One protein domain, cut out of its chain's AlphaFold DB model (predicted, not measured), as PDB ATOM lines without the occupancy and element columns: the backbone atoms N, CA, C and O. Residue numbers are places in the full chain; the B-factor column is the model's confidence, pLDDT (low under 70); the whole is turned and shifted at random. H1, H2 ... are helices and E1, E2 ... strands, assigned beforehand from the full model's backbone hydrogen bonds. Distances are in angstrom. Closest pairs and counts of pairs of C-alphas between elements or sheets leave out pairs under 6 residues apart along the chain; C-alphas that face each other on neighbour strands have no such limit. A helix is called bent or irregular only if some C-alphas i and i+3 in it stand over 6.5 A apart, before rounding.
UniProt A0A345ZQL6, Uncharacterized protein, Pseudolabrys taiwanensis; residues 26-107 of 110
ATOM      1  N   LEU A  26      86.534 199.778 237.520       97.62
ATOM      2  CA  LEU A  26      86.138 199.901 238.916       97.62
ATOM      3  C   LEU A  26      87.281 199.583 239.878       97.62
ATOM      4  O   LEU A  26      88.035 198.623 239.705       97.62
ATOM      5  N   PHE A  27      87.332 200.353 240.956       98.38
ATOM      6  CA  PHE A  27      88.251 200.168 242.067       98.38
ATOM      7  C   PHE A  27      87.486 200.213 243.380       98.38
ATOM      8  O   PHE A  27      86.481 200.905 243.524       98.38
ATOM      9  N   LYS A  28      87.988 199.485 244.364       98.50
ATOM     10  CA  LYS A  28      87.566 199.594 245.747       98.50
ATOM     11  C   LYS A  28      88.552 200.493 246.482       98.50
ATOM     12  O   LYS A  28      89.750 200.214 246.509       98.50
ATOM     13  N   ILE A  29      88.041 201.551 247.098       98.12
ATOM     14  CA  ILE A  29      88.787 202.344 248.071       98.12
ATOM     15  C   ILE A  29      88.470 201.769 249.441       98.12
ATOM     16  O   ILE A  29      87.310 201.760 249.842       98.12
ATOM     17  N   VAL A  30      89.489 201.291 250.147       98.06
ATOM     18  CA  VAL A  30      89.354 200.754 251.503       98.06
ATOM     19  C   VAL A  30      89.957 201.747 252.479       98.06
ATOM     20  O   VAL A  30      91.119 202.140 252.346       98.06
ATOM     21  N   THR A  31      89.176 202.134 253.479       94.94
ATOM     22  CA  THR A  31      89.630 202.951 254.603       94.94
ATOM     23  C   THR A  31      89.491 202.172 255.907       94.94
ATOM     24  O   THR A  31      88.986 201.053 255.943       94.94
ATOM     25  N   VAL A  32      89.924 202.779 257.012       93.19
ATOM     26  CA  VAL A  32      89.730 202.211 258.354       93.19
ATOM     27  C   VAL A  32      88.261 202.135 258.775       93.19
ATOM     28  O   VAL A  32      87.931 201.364 259.671       93.19
ATOM     29  N   LYS A  33      87.391 202.957 258.180       91.25
ATOM     30  CA  LYS A  33      85.985 203.076 258.574       91.25
ATOM     31  C   LYS A  33      85.075 202.246 257.676       91.25
ATOM     32  O   LYS A  33      84.169 201.581 258.172       91.25
ATOM     33  N   ASP A  34      85.309 202.322 256.376       95.00
ATOM     34  CA  ASP A  34      84.443 201.754 255.351       95.00
ATOM     35  C   ASP A  34      85.187 201.569 254.024       95.00
ATOM     36  O   ASP A  34      86.315 202.047 253.844       95.00
ATOM     37  N   ASP A  35      84.540 200.856 253.103       96.88
ATOM     38  CA  ASP A  35      84.946 200.749 251.715       96.88
ATOM     39  C   ASP A  35      83.886 201.324 250.768       96.88
ATOM     40  O   ASP A  35      82.680 201.301 251.020       96.88
ATOM     41  N   ILE A  36      84.356 201.858 249.645       97.81
ATOM     42  CA  ILE A  36      83.498 202.355 248.573       97.81
ATOM     43  C   ILE A  36      83.987 201.831 247.231       97.81
ATOM     44  O   ILE A  36      85.188 201.660 247.018       97.81
ATOM     45  N   ILE A  37      83.056 201.597 246.311       98.31
ATOM     46  CA  ILE A  37      83.389 201.302 244.918       98.31
ATOM     47  C   ILE A  37      83.387 202.610 244.146       98.31
ATOM     48  O   ILE A  37      82.424 203.373 244.226       98.31
ATOM     49  N   VAL A  38      84.455 202.855 243.404       98.06
ATOM     50  CA  VAL A  38      84.596 203.994 242.502       98.06
ATOM     51  C   VAL A  38      84.826 203.501 241.082       98.06
ATOM     52  O   VAL A  38      85.347 202.403 240.890       98.06
ATOM     53  N   GLY A  39      84.415 204.293 240.100       96.75
ATOM     54  CA  GLY A  39      84.627 204.013 238.683       96.75
ATOM     55  C   GLY A  39      85.349 205.165 238.012       96.75
ATOM     56  O   GLY A  39      85.150 206.316 238.405       96.75
ATOM     57  N   LEU A  40      86.217 204.821 237.064       96.69
ATOM     58  CA  LEU A  40      86.975 205.758 236.251       96.69
ATOM     59  C   LEU A  40      86.878 205.371 234.780       96.69
ATOM     60  O   LEU A  40      87.094 204.199 234.436       96.69
ATOM     61  N   ASN A  41      86.652 206.369 233.932       95.00
ATOM     62  CA  ASN A  41      86.707 206.177 232.491       95.00
ATOM     63  C   ASN A  41      88.178 206.150 232.040       95.00
ATOM     64  O   ASN A  41      89.092 206.446 232.814       95.00
ATOM     65  N   ASP A  42      88.443 205.805 230.780       93.75
ATOM     66  CA  ASP A  42      89.818 205.640 230.288       93.75
ATOM     67  C   ASP A  42      90.674 206.914 230.406       93.75
ATOM     68  O   ASP A  42      91.883 206.836 230.653       93.75
ATOM     69  N   ALA A  43      90.070 208.094 230.238       93.38
ATOM     70  CA  ALA A  43      90.777 209.368 230.319       93.38
ATOM     71  C   ALA A  43      91.164 209.695 231.766       93.38
ATOM     72  O   ALA A  43      92.326 210.012 232.038       93.38
ATOM     73  N   GLU A  44      90.219 209.554 232.696       95.00
ATOM     74  CA  GLU A  44      90.466 209.723 234.127       95.00
ATOM     75  C   GLU A  44      91.481 208.695 234.623       95.00
ATOM     76  O   GLU A  44      92.465 209.052 235.268       95.00
ATOM     77  N   LEU A  45      91.302 207.420 234.271       95.19
ATOM     78  CA  LEU A  45      92.209 206.351 234.670       95.19
ATOM     79  C   LEU A  45      93.644 206.662 234.230       95.19
ATOM     80  O   LEU A  45      94.576 206.506 235.019       95.19
ATOM     81  N   LYS A  46      93.829 207.174 233.007       95.56
ATOM     82  CA  LYS A  46      95.137 207.621 232.515       95.56
ATOM     83  C   LYS A  46      95.684 208.816 233.306       95.56
ATOM     84  O   LYS A  46      96.874 208.812 233.617       95.56
ATOM     85  N   GLU A  47      94.854 209.804 233.653       95.31
ATOM     86  CA  GLU A  47      95.258 210.937 234.508       95.31
ATOM     87  C   GLU A  47      95.748 210.455 235.882       95.31
ATOM     88  O   GLU A  47      96.747 210.952 236.406       95.31
ATOM     89  N   PHE A  48      95.086 209.444 236.442       96.00
ATOM     90  CA  PHE A  48      95.434 208.858 237.731       96.00
ATOM     91  C   PHE A  48      96.519 207.774 237.648       96.00
ATOM     92  O   PHE A  48      96.805 207.132 238.648       96.00
ATOM     93  N   GLY A  49      97.184 207.582 236.504       95.44
ATOM     94  CA  GLY A  49      98.346 206.691 236.380       95.44
ATOM     95  C   GLY A  49      98.046 205.260 235.924       95.44
ATOM     96  O   GLY A  49      98.967 204.454 235.847       95.44
ATOM     97  N   GLY A  50      96.800 204.951 235.566       94.19
ATOM     98  CA  GLY A  50      96.430 203.750 234.813       94.19
ATOM     99  C   GLY A  50      96.029 202.534 235.647       94.19
ATOM    100  O   GLY A  50      95.437 201.603 235.107       94.19
ATOM    101  N   ASP A  51      96.335 202.519 236.944       96.88
ATOM    102  CA  ASP A  51      96.072 201.383 237.826       96.88
ATOM    103  C   ASP A  51      95.797 201.809 239.281       96.88
ATOM    104  O   ASP A  51      95.831 202.989 239.641       96.88
ATOM    105  N   ALA A  52      95.535 200.822 240.144       97.69
ATOM    106  CA  ALA A  52      95.258 201.048 241.561       97.69
ATOM    107  C   ALA A  52      96.409 201.775 242.289       97.69
ATOM    108  O   ALA A  52      96.168 202.623 243.152       97.69
ATOM    109  N   GLY A  53      97.661 201.472 241.933       97.69
ATOM    110  CA  GLY A  53      98.839 202.101 242.525       97.69
ATOM    111  C   GLY A  53      98.984 203.566 242.112       97.69
ATOM    112  O   GLY A  53      99.345 204.406 242.938       97.69
ATOM    113  N   GLY A  54      98.674 203.884 240.856       97.81
ATOM    114  CA  GLY A  54      98.591 205.243 240.342       97.81
ATOM    115  C   GLY A  54      97.546 206.063 241.094       97.81
ATOM    116  O   GLY A  54      97.872 207.127 241.625       97.81
ATOM    117  N   ILE A  55      96.326 205.533 241.229       97.94
ATOM    118  CA  ILE A  55      95.231 206.213 241.934       97.94
ATOM    119  C   ILE A  55      95.631 206.490 243.391       97.94
ATOM    120  O   ILE A  55      95.491 207.618 243.865       97.94
ATOM    121  N   ALA A  56      96.202 205.503 244.091       97.75
ATOM    122  CA  ALA A  56      96.680 205.674 245.464       97.75
ATOM    123  C   ALA A  56      97.743 206.783 245.582       97.75
ATOM    124  O   ALA A  56      97.667 207.632 246.473       97.75
ATOM    125  N   LYS A  57      98.712 206.816 244.657       97.50
ATOM    126  CA  LYS A  57      99.739 207.870 244.604       97.50
ATOM    127  C   LYS A  57      99.132 209.241 244.331       97.50
ATOM    128  O   LYS A  57      99.546 210.212 244.957       97.50
ATOM    129  N   ALA A  58      98.154 209.330 243.435       97.56
ATOM    130  CA  ALA A  58      97.489 210.586 243.121       97.56
ATOM    131  C   ALA A  58      96.679 211.123 244.309       97.56
ATOM    132  O   ALA A  58      96.768 212.314 244.602       97.56
ATOM    133  N   ILE A  59      95.962 210.256 245.036       97.38
ATOM    134  CA  ILE A  59      95.280 210.618 246.288       97.38
ATOM    135  C   ILE A  59      96.294 211.167 247.296       97.38
ATOM    136  O   ILE A  59      96.098 212.255 247.835       97.38
ATOM    137  N   ALA A  60      97.399 210.450 247.521       97.12
ATOM    138  CA  ALA A  60      98.437 210.861 248.463       97.12
ATOM    139  C   ALA A  60      99.096 212.197 248.077       97.12
ATOM    140  O   ALA A  60      99.314 213.043 248.940       97.12
ATOM    141  N   ALA A  61      99.383 212.406 246.789       97.38
ATOM    142  CA  ALA A  61     100.037 213.613 246.292       97.38
ATOM    143  C   ALA A  61      99.116 214.842 246.305       97.38
ATOM    144  O   ALA A  61      99.558 215.934 246.658       97.38
ATOM    145  N   LYS A  62      97.841 214.682 245.923       97.25
ATOM    146  CA  LYS A  62      96.861 215.780 245.867       97.25
ATOM    147  C   LYS A  62      96.218 216.067 247.233       97.25
ATOM    148  O   LYS A  62      95.543 217.081 247.384       97.25
ATOM    149  N   GLY A  63      96.373 215.177 248.215       97.69
ATOM    150  CA  GLY A  63      95.743 215.255 249.539       97.69
ATOM    151  C   GLY A  63      94.251 214.903 249.535       97.69
ATOM    152  O   GLY A  63      93.742 214.333 250.499       97.69
ATOM    153  N   SER A  64      93.554 215.182 248.436       96.62
ATOM    154  CA  SER A  64      92.197 214.719 248.173       96.62
ATOM    155  C   SER A  64      91.906 214.673 246.678       96.62
ATOM    156  O   SER A  64      92.447 215.477 245.919       96.62
ATOM    157  N   VAL A  65      91.009 213.784 246.263       97.06
ATOM    158  CA  VAL A  65      90.490 213.699 244.888       97.06
ATOM    159  C   VAL A  65      88.982 213.493 244.920       97.06
ATOM    160  O   VAL A  65      88.455 212.969 245.896       97.06
ATOM    161  N   THR A  66      88.285 213.865 243.853       97.31
ATOM    162  CA  THR A  66      86.855 213.581 243.703       97.31
ATOM    163  C   THR A  66      86.681 212.471 242.679       97.31
ATOM    164  O   THR A  66      87.179 212.605 241.568       97.31
ATOM    165  N   LEU A  67      85.979 211.397 243.045       97.12
ATOM    166  CA  LEU A  67      85.733 210.232 242.187       97.12
ATOM    167  C   LEU A  67      84.240 209.906 242.140       97.12
ATOM    168  O   LEU A  67      83.512 210.168 243.100       97.12
ATOM    169  N   TRP A  68      83.776 209.301 241.052       97.75
ATOM    170  CA  TRP A  68      82.421 208.762 240.980       97.75
ATOM    171  C   TRP A  68      82.296 207.496 241.824       97.75
ATOM    172  O   TRP A  68      83.002 206.519 241.595       97.75
ATOM    173  N   GLN A  69      81.371 207.494 242.783       98.06
ATOM    174  CA  GLN A  69      80.979 206.304 243.529       98.06
ATOM    175  C   GLN A  69      79.988 205.472 242.711       98.06
ATOM    176  O   GLN A  69      79.041 206.009 242.133       98.06
ATOM    177  N   TYR A  70      80.165 204.155 242.738       97.94
ATOM    178  CA  TYR A  70      79.321 203.177 242.065       97.94
ATOM    179  C   TYR A  70      78.597 202.280 243.062       97.94
ATOM    180  O   TYR A  70      79.094 201.976 244.146       97.94
ATOM    181  N   SER A  71      77.404 201.832 242.677       97.31
ATOM    182  CA  SER A  71      76.613 200.886 243.467       97.31
ATOM    183  C   SER A  71      75.728 200.022 242.577       97.31
ATOM    184  O   SER A  71      75.431 200.395 241.440       97.31
ATOM    185  N   VAL A  72      75.301 198.868 243.097       96.44
ATOM    186  CA  VAL A  72      74.304 198.032 242.422       96.44
ATOM    187  C   VAL A  72      72.963 198.758 242.425       96.44
ATOM    188  O   VAL A  72      72.476 199.179 243.473       96.44
ATOM    189  N   ALA A  73      72.362 198.867 241.247       95.19
ATOM    190  CA  ALA A  73      71.064 199.470 241.013       95.19
ATOM    191  C   ALA A  73      70.190 198.540 240.161       95.19
ATOM    192  O   ALA A  73      70.641 197.515 239.648       95.19
ATOM    193  N   GLN A  74      68.921 198.911 240.023       94.94
ATOM    194  CA  GLN A  74      67.983 198.277 239.103       94.94
ATOM    195  C   GLN A  74      67.704 199.246 237.960       94.94
ATOM    196  O   GLN A  74      67.345 200.398 238.206       94.94
ATOM    197  N   LYS A  75      67.851 198.783 236.720       90.75
ATOM    198  CA  LYS A  75      67.490 199.542 235.523       90.75
ATOM    199  C   LYS A  75      66.744 198.618 234.576       90.75
ATOM    200  O   LYS A  75      67.241 197.549 234.253       90.75
ATOM    201  N   ASP A  76      65.537 199.018 234.186       93.38
ATOM    202  CA  ASP A  76      64.692 198.265 233.250       93.38
ATOM    203  C   ASP A  76      64.461 196.793 233.672       93.38
ATOM    204  O   ASP A  76      64.315 195.901 232.844       93.38
ATOM    205  N   GLY A  77      64.425 196.535 234.987       93.44
ATOM    206  CA  GLY A  77      64.244 195.195 235.564       93.44
ATOM    207  C   GLY A  77      65.522 194.354 235.685       93.44
ATOM    208  O   GLY A  77      65.451 193.232 236.186       93.44
ATOM    209  N   GLU A  78      66.680 194.878 235.276       93.94
ATOM    210  CA  GLU A  78      67.982 194.213 235.373       93.94
ATOM    211  C   GLU A  78      68.866 194.837 236.465       93.94
ATOM    212  O   GLU A  78      68.898 196.060 236.655       93.94
ATOM    213  N   ARG A  79      69.638 193.992 237.168       96.38
ATOM    214  CA  ARG A  79      70.693 194.465 238.071       96.38
ATOM    215  C   ARG A  79      71.877 194.966 237.263       96.38
ATOM    216  O   ARG A  79      72.499 194.214 236.522       96.38
ATOM    217  N   VAL A  80      72.228 196.216 237.502       95.88
ATOM    218  CA  VAL A  80      73.377 196.892 236.904       95.88
ATOM    219  C   VAL A  80      74.227 197.501 238.004       95.88
ATOM    220  O   VAL A  80      73.779 197.634 239.144       95.88
ATOM    221  N   VAL A  81      75.437 197.925 237.671       97.06
ATOM    222  CA  VAL A  81      76.212 198.818 238.528       97.06
ATOM    223  C   VAL A  81      76.349 200.161 237.849       97.06
ATOM    224  O   VAL A  81      76.804 200.257 236.714       97.06
ATOM    225  N   ALA A  82      75.898 201.193 238.547       96.12
ATOM    226  CA  ALA A  82      75.704 202.519 237.991       96.12
ATOM    227  C   ALA A  82      76.367 203.583 238.876       96.12
ATOM    228  O   ALA A  82      76.496 203.365 240.092       96.12
ATOM    229  N   PRO A  83      76.760 204.727 238.288       96.94
ATOM    230  CA  PRO A  83      77.229 205.865 239.060       96.94
ATOM    231  C   PRO A  83      76.115 206.362 239.983       96.94
ATOM    232  O   PRO A  83      74.945 206.436 239.604       96.94
ATOM    233  N   ARG A  84      76.488 206.695 241.217       96.44
ATOM    234  CA  ARG A  84      75.572 207.167 242.257       96.44
ATOM    235  C   ARG A  84      75.761 208.649 242.542       96.44
ATOM    236  O   ARG A  84      74.793 209.400 242.546       96.44
ATOM    237  N   LEU A  85      76.995 209.054 242.838       97.19
ATOM    238  CA  LEU A  85      77.362 210.427 243.199       97.19
ATOM    239  C   LEU A  85      78.878 210.625 243.091       97.19
ATOM    240  O   LEU A  85      79.626 209.650 243.116       97.19
ATOM    241  N   LYS A  86      79.336 211.879 243.024       96.88
ATOM    242  CA  LYS A  86      80.757 212.230 243.176       96.88
ATOM    243  C   LYS A  86      81.116 212.297 244.672       96.88
ATOM    244  O   LYS A  86      80.437 212.978 245.439       96.88
ATOM    245  N   THR A  87      82.175 211.604 245.088       96.00
ATOM    246  CA  THR A  87      82.683 211.551 246.470       96.00
ATOM    247  C   THR A  87      84.100 212.102 246.540       96.00
ATOM    248  O   THR A  87      84.963 211.700 245.765       96.00
ATOM    249  N   GLY A  88      84.353 212.977 247.515       97.06
ATOM    250  CA  GLY A  88      85.708 213.362 247.898       97.06
ATOM    251  C   GLY A  88      86.391 212.243 248.686       97.06
ATOM    252  O   GLY A  88      85.901 211.827 249.734       97.06
ATOM    253  N   VAL A  89      87.530 211.775 248.189       96.81
ATOM    254  CA  VAL A  89      88.404 210.792 248.826       96.81
ATOM    255  C   VAL A  89      89.624 211.523 249.365       96.81
ATOM    256  O   VAL A  89      90.396 212.103 248.602       96.81
ATOM    257  N   LEU A  90      89.783 211.515 250.688       96.62
ATOM    258  CA  LEU A  90      90.896 212.159 251.381       96.62
ATOM    259  C   LEU A  90      92.068 211.188 251.536       96.62
ATOM    260  O   LEU A  90      91.873 210.000 251.799       96.62
ATOM    261  N   ALA A  91      93.289 211.706 251.432       96.44
ATOM    262  CA  ALA A  91      94.488 210.947 251.735       96.44
ATOM    263  C   ALA A  91      94.497 210.501 253.203       96.44
ATOM    264  O   ALA A  91      94.210 211.270 254.121       96.44
ATOM    265  N   ASN A  92      94.860 209.243 253.423       95.06
ATOM    266  CA  ASN A  92      95.037 208.662 254.746       95.06
ATOM    267  C   ASN A  92      96.140 207.597 254.678       95.06
ATOM    268  O   ASN A  92      96.255 206.897 253.674       95.06
ATOM    269  N   SER A  93      96.935 207.451 255.741       91.62
ATOM    270  CA  SER A  93      98.063 206.506 255.785       91.62
ATOM    271  C   SER A  93      97.652 205.035 255.665       91.62
ATOM    272  O   SER A  93      98.469 204.207 255.280       91.62
ATOM    273  N   SER A  94      96.400 204.709 255.988       93.62
ATOM    274  CA  SER A  94      95.841 203.354 255.896       93.62
ATOM    275  C   SER A  94      94.883 203.176 254.713       93.62
ATOM    276  O   SER A  94      94.224 202.142 254.623       93.62
ATOM    277  N   LEU A  95      94.775 204.168 253.818       96.75
ATOM    278  CA  LEU A  95      93.957 204.053 252.611       96.75
ATOM    279  C   LEU A  95      94.600 203.063 251.639       96.75
ATOM    280  O   LEU A  95      95.793 203.148 251.346       96.75
ATOM    281  N   ARG A  96      93.788 202.158 251.095       97.88
ATOM    282  CA  ARG A  96      94.187 201.258 250.011       97.88
ATOM    283  C   ARG A  96      93.265 201.423 248.817       97.88
ATOM    284  O   ARG A  96      92.079 201.704 248.971       97.88
ATOM    285  N   VAL A  97      93.827 201.209 247.637       98.38
ATOM    286  CA  VAL A  97      93.085 201.122 246.382       98.38
ATOM    287  C   VAL A  97      93.293 199.720 245.841       98.38
ATOM    288  O   VAL A  97      94.428 199.259 245.724       98.38
ATOM    289  N   GLU A  98      92.203 199.033 245.541       98.38
ATOM    290  CA  GLU A  98      92.202 197.646 245.083       98.38
ATOM    291  C   GLU A  98      91.378 197.555 243.787       98.38
ATOM    292  O   GLU A  98      90.338 198.209 243.689       98.38
ATOM    293  N   PRO A  99      91.792 196.781 242.768       97.69
ATOM    294  CA  PRO A  99      90.937 196.516 241.613       97.69
ATOM    295  C   PRO A  99      89.622 195.859 242.048       97.69
ATOM    296  O   PRO A  99      89.620 194.995 242.927       97.69
ATOM    297  N   TYR A 100      88.505 196.237 241.426       97.19
ATOM    298  CA  TYR A 100      87.198 195.670 241.748       97.19
ATOM    299  C   TYR A 100      86.535 195.067 240.513       97.19
ATOM    300  O   TYR A 100      86.330 195.737 239.503       97.19
ATOM    301  N   THR A 101      86.162 193.791 240.606       93.50
ATOM    302  CA  THR A 101      85.437 193.068 239.559       93.50
ATOM    303  C   THR A 101      84.040 192.699 240.034       93.50
ATOM    304  O   THR A 101      83.774 192.549 241.227       93.50
ATOM    305  N   GLN A 102      83.121 192.561 239.084       92.19
ATOM    306  CA  GLN A 102      81.726 192.268 239.372       92.19
ATOM    307  C   GLN A 102      81.070 191.482 238.232       92.19
ATOM    308  O   GLN A 102      81.566 191.523 237.106       92.19
ATOM    309  N   PRO A 103      79.936 190.811 238.497       93.31
ATOM    310  CA  PRO A 103      79.223 190.062 237.471       93.31
ATOM    311  C   PRO A 103      78.181 190.888 236.698       93.31
ATOM    312  O   PRO A 103      77.686 190.403 235.685       93.31
ATOM    313  N   PHE A 104      77.791 192.081 237.169       94.50
ATOM    314  CA  PHE A 104      76.749 192.877 236.515       94.50
ATOM    315  C   PHE A 104      77.329 193.835 235.476       94.50
ATOM    316  O   PHE A 104      78.509 194.190 235.492       94.50
ATOM    317  N   LYS A 105      76.465 194.280 234.563       93.38
ATOM    318  CA  LYS A 105      76.818 195.306 233.588       93.38
ATOM    319  C   LYS A 105      77.120 196.622 234.304       93.38
ATOM    320  O   LYS A 105      76.289 197.120 235.067       93.38
ATOM    321  N   VAL A 106      78.278 197.202 234.006       94.94
ATOM    322  CA  VAL A 106      78.669 198.533 234.482       94.94
ATOM    323  C   VAL A 106      78.178 199.584 233.491       94.94
ATOM    324  O   VAL A 106      78.396 199.449 232.286       94.94
ATOM    325  N   LEU A 107      77.489 200.608 233.988       94.50
ATOM    326  CA  LEU A 107      77.035 201.744 233.190       94.50
ATOM    327  C   LEU A 107      78.067 202.884 233.238       94.50
ATOM    328  O   LEU A 107      78.643 203.104 234.302       94.50
TER     329      LEU A 107
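Overview. This is residues 26 to 107 of the 110 residues of an uncharacterized protein of Pseudolabrys taiwanensis (UniProt A0A345ZQL6). A strongly twisted, curled sheet of five strands has helix H2 packed on one face, reaching from E5 to E3 and E4, while the short helix H1 only grazes the sheet. The long, bent hairpin of E3 and E4 makes the longest axis, and the tail after E5 returns to E4. Read 82 residues, with named elements E1 E2 H1 H2 E3 E4 E5 along them; the sheet runs E4 E3 E2 E1 E5, all antiparallel, and the class is mixed. The whole is compact, with a radius of gyration of the C-alphas of 12.8 A and spans of 41 by 29 by 19 A.

Arrangement. Start at E1, residues 26 to 30, and E2, residues 35 to 40, an antiparallel hairpin with N 29 and O 36 within hydrogen-bond range at 2.9 A. H1, residues 42 to 47, is only just on the sheet, with 5 pairs of C-alphas within 10 A. H2, residues 52 to 62, is on the sheet at a height of 7.5 A, making two layers, a helix on one face of a sheet. E3, residues 64 to 75, is antiparallel to E2, with N 70 and O 37 at 2.8 A. It forms a hairpin with E4, residues 78 to 90, with N 69 and O 85 at 2.8 A. E3 bends by 57 degrees at residue 72 and E4 by 58 degrees at residue 86. E5, residues 96 to 99, is antiparallel to E1, with N 28 and O 98 at 2.8 A; its closest C-alphas to H2 are Val 97 and Ala 52, 5.3 A. In H1 and H2 every O i to N i+4 pair is within range.

Along the chain. Find C-alpha 26 at (86.138, 199.901, 238.916), where E1 begins. H2 is 15.4 A long, E3 31.6 A and E4 33.2 A; E5 ends at C-alpha 99, (90.937, 196.516, 241.613).

Size, cuts and confidence. The two C-alphas farthest apart are those of Ala 61 and Gly 77, 41.7 A. Residues 105 to 106 pair, parallel, with residues 80 to 81 of E4. The printed part has no cut, the links between named elements are tight, and no printed residue is under 70 in pLDDT.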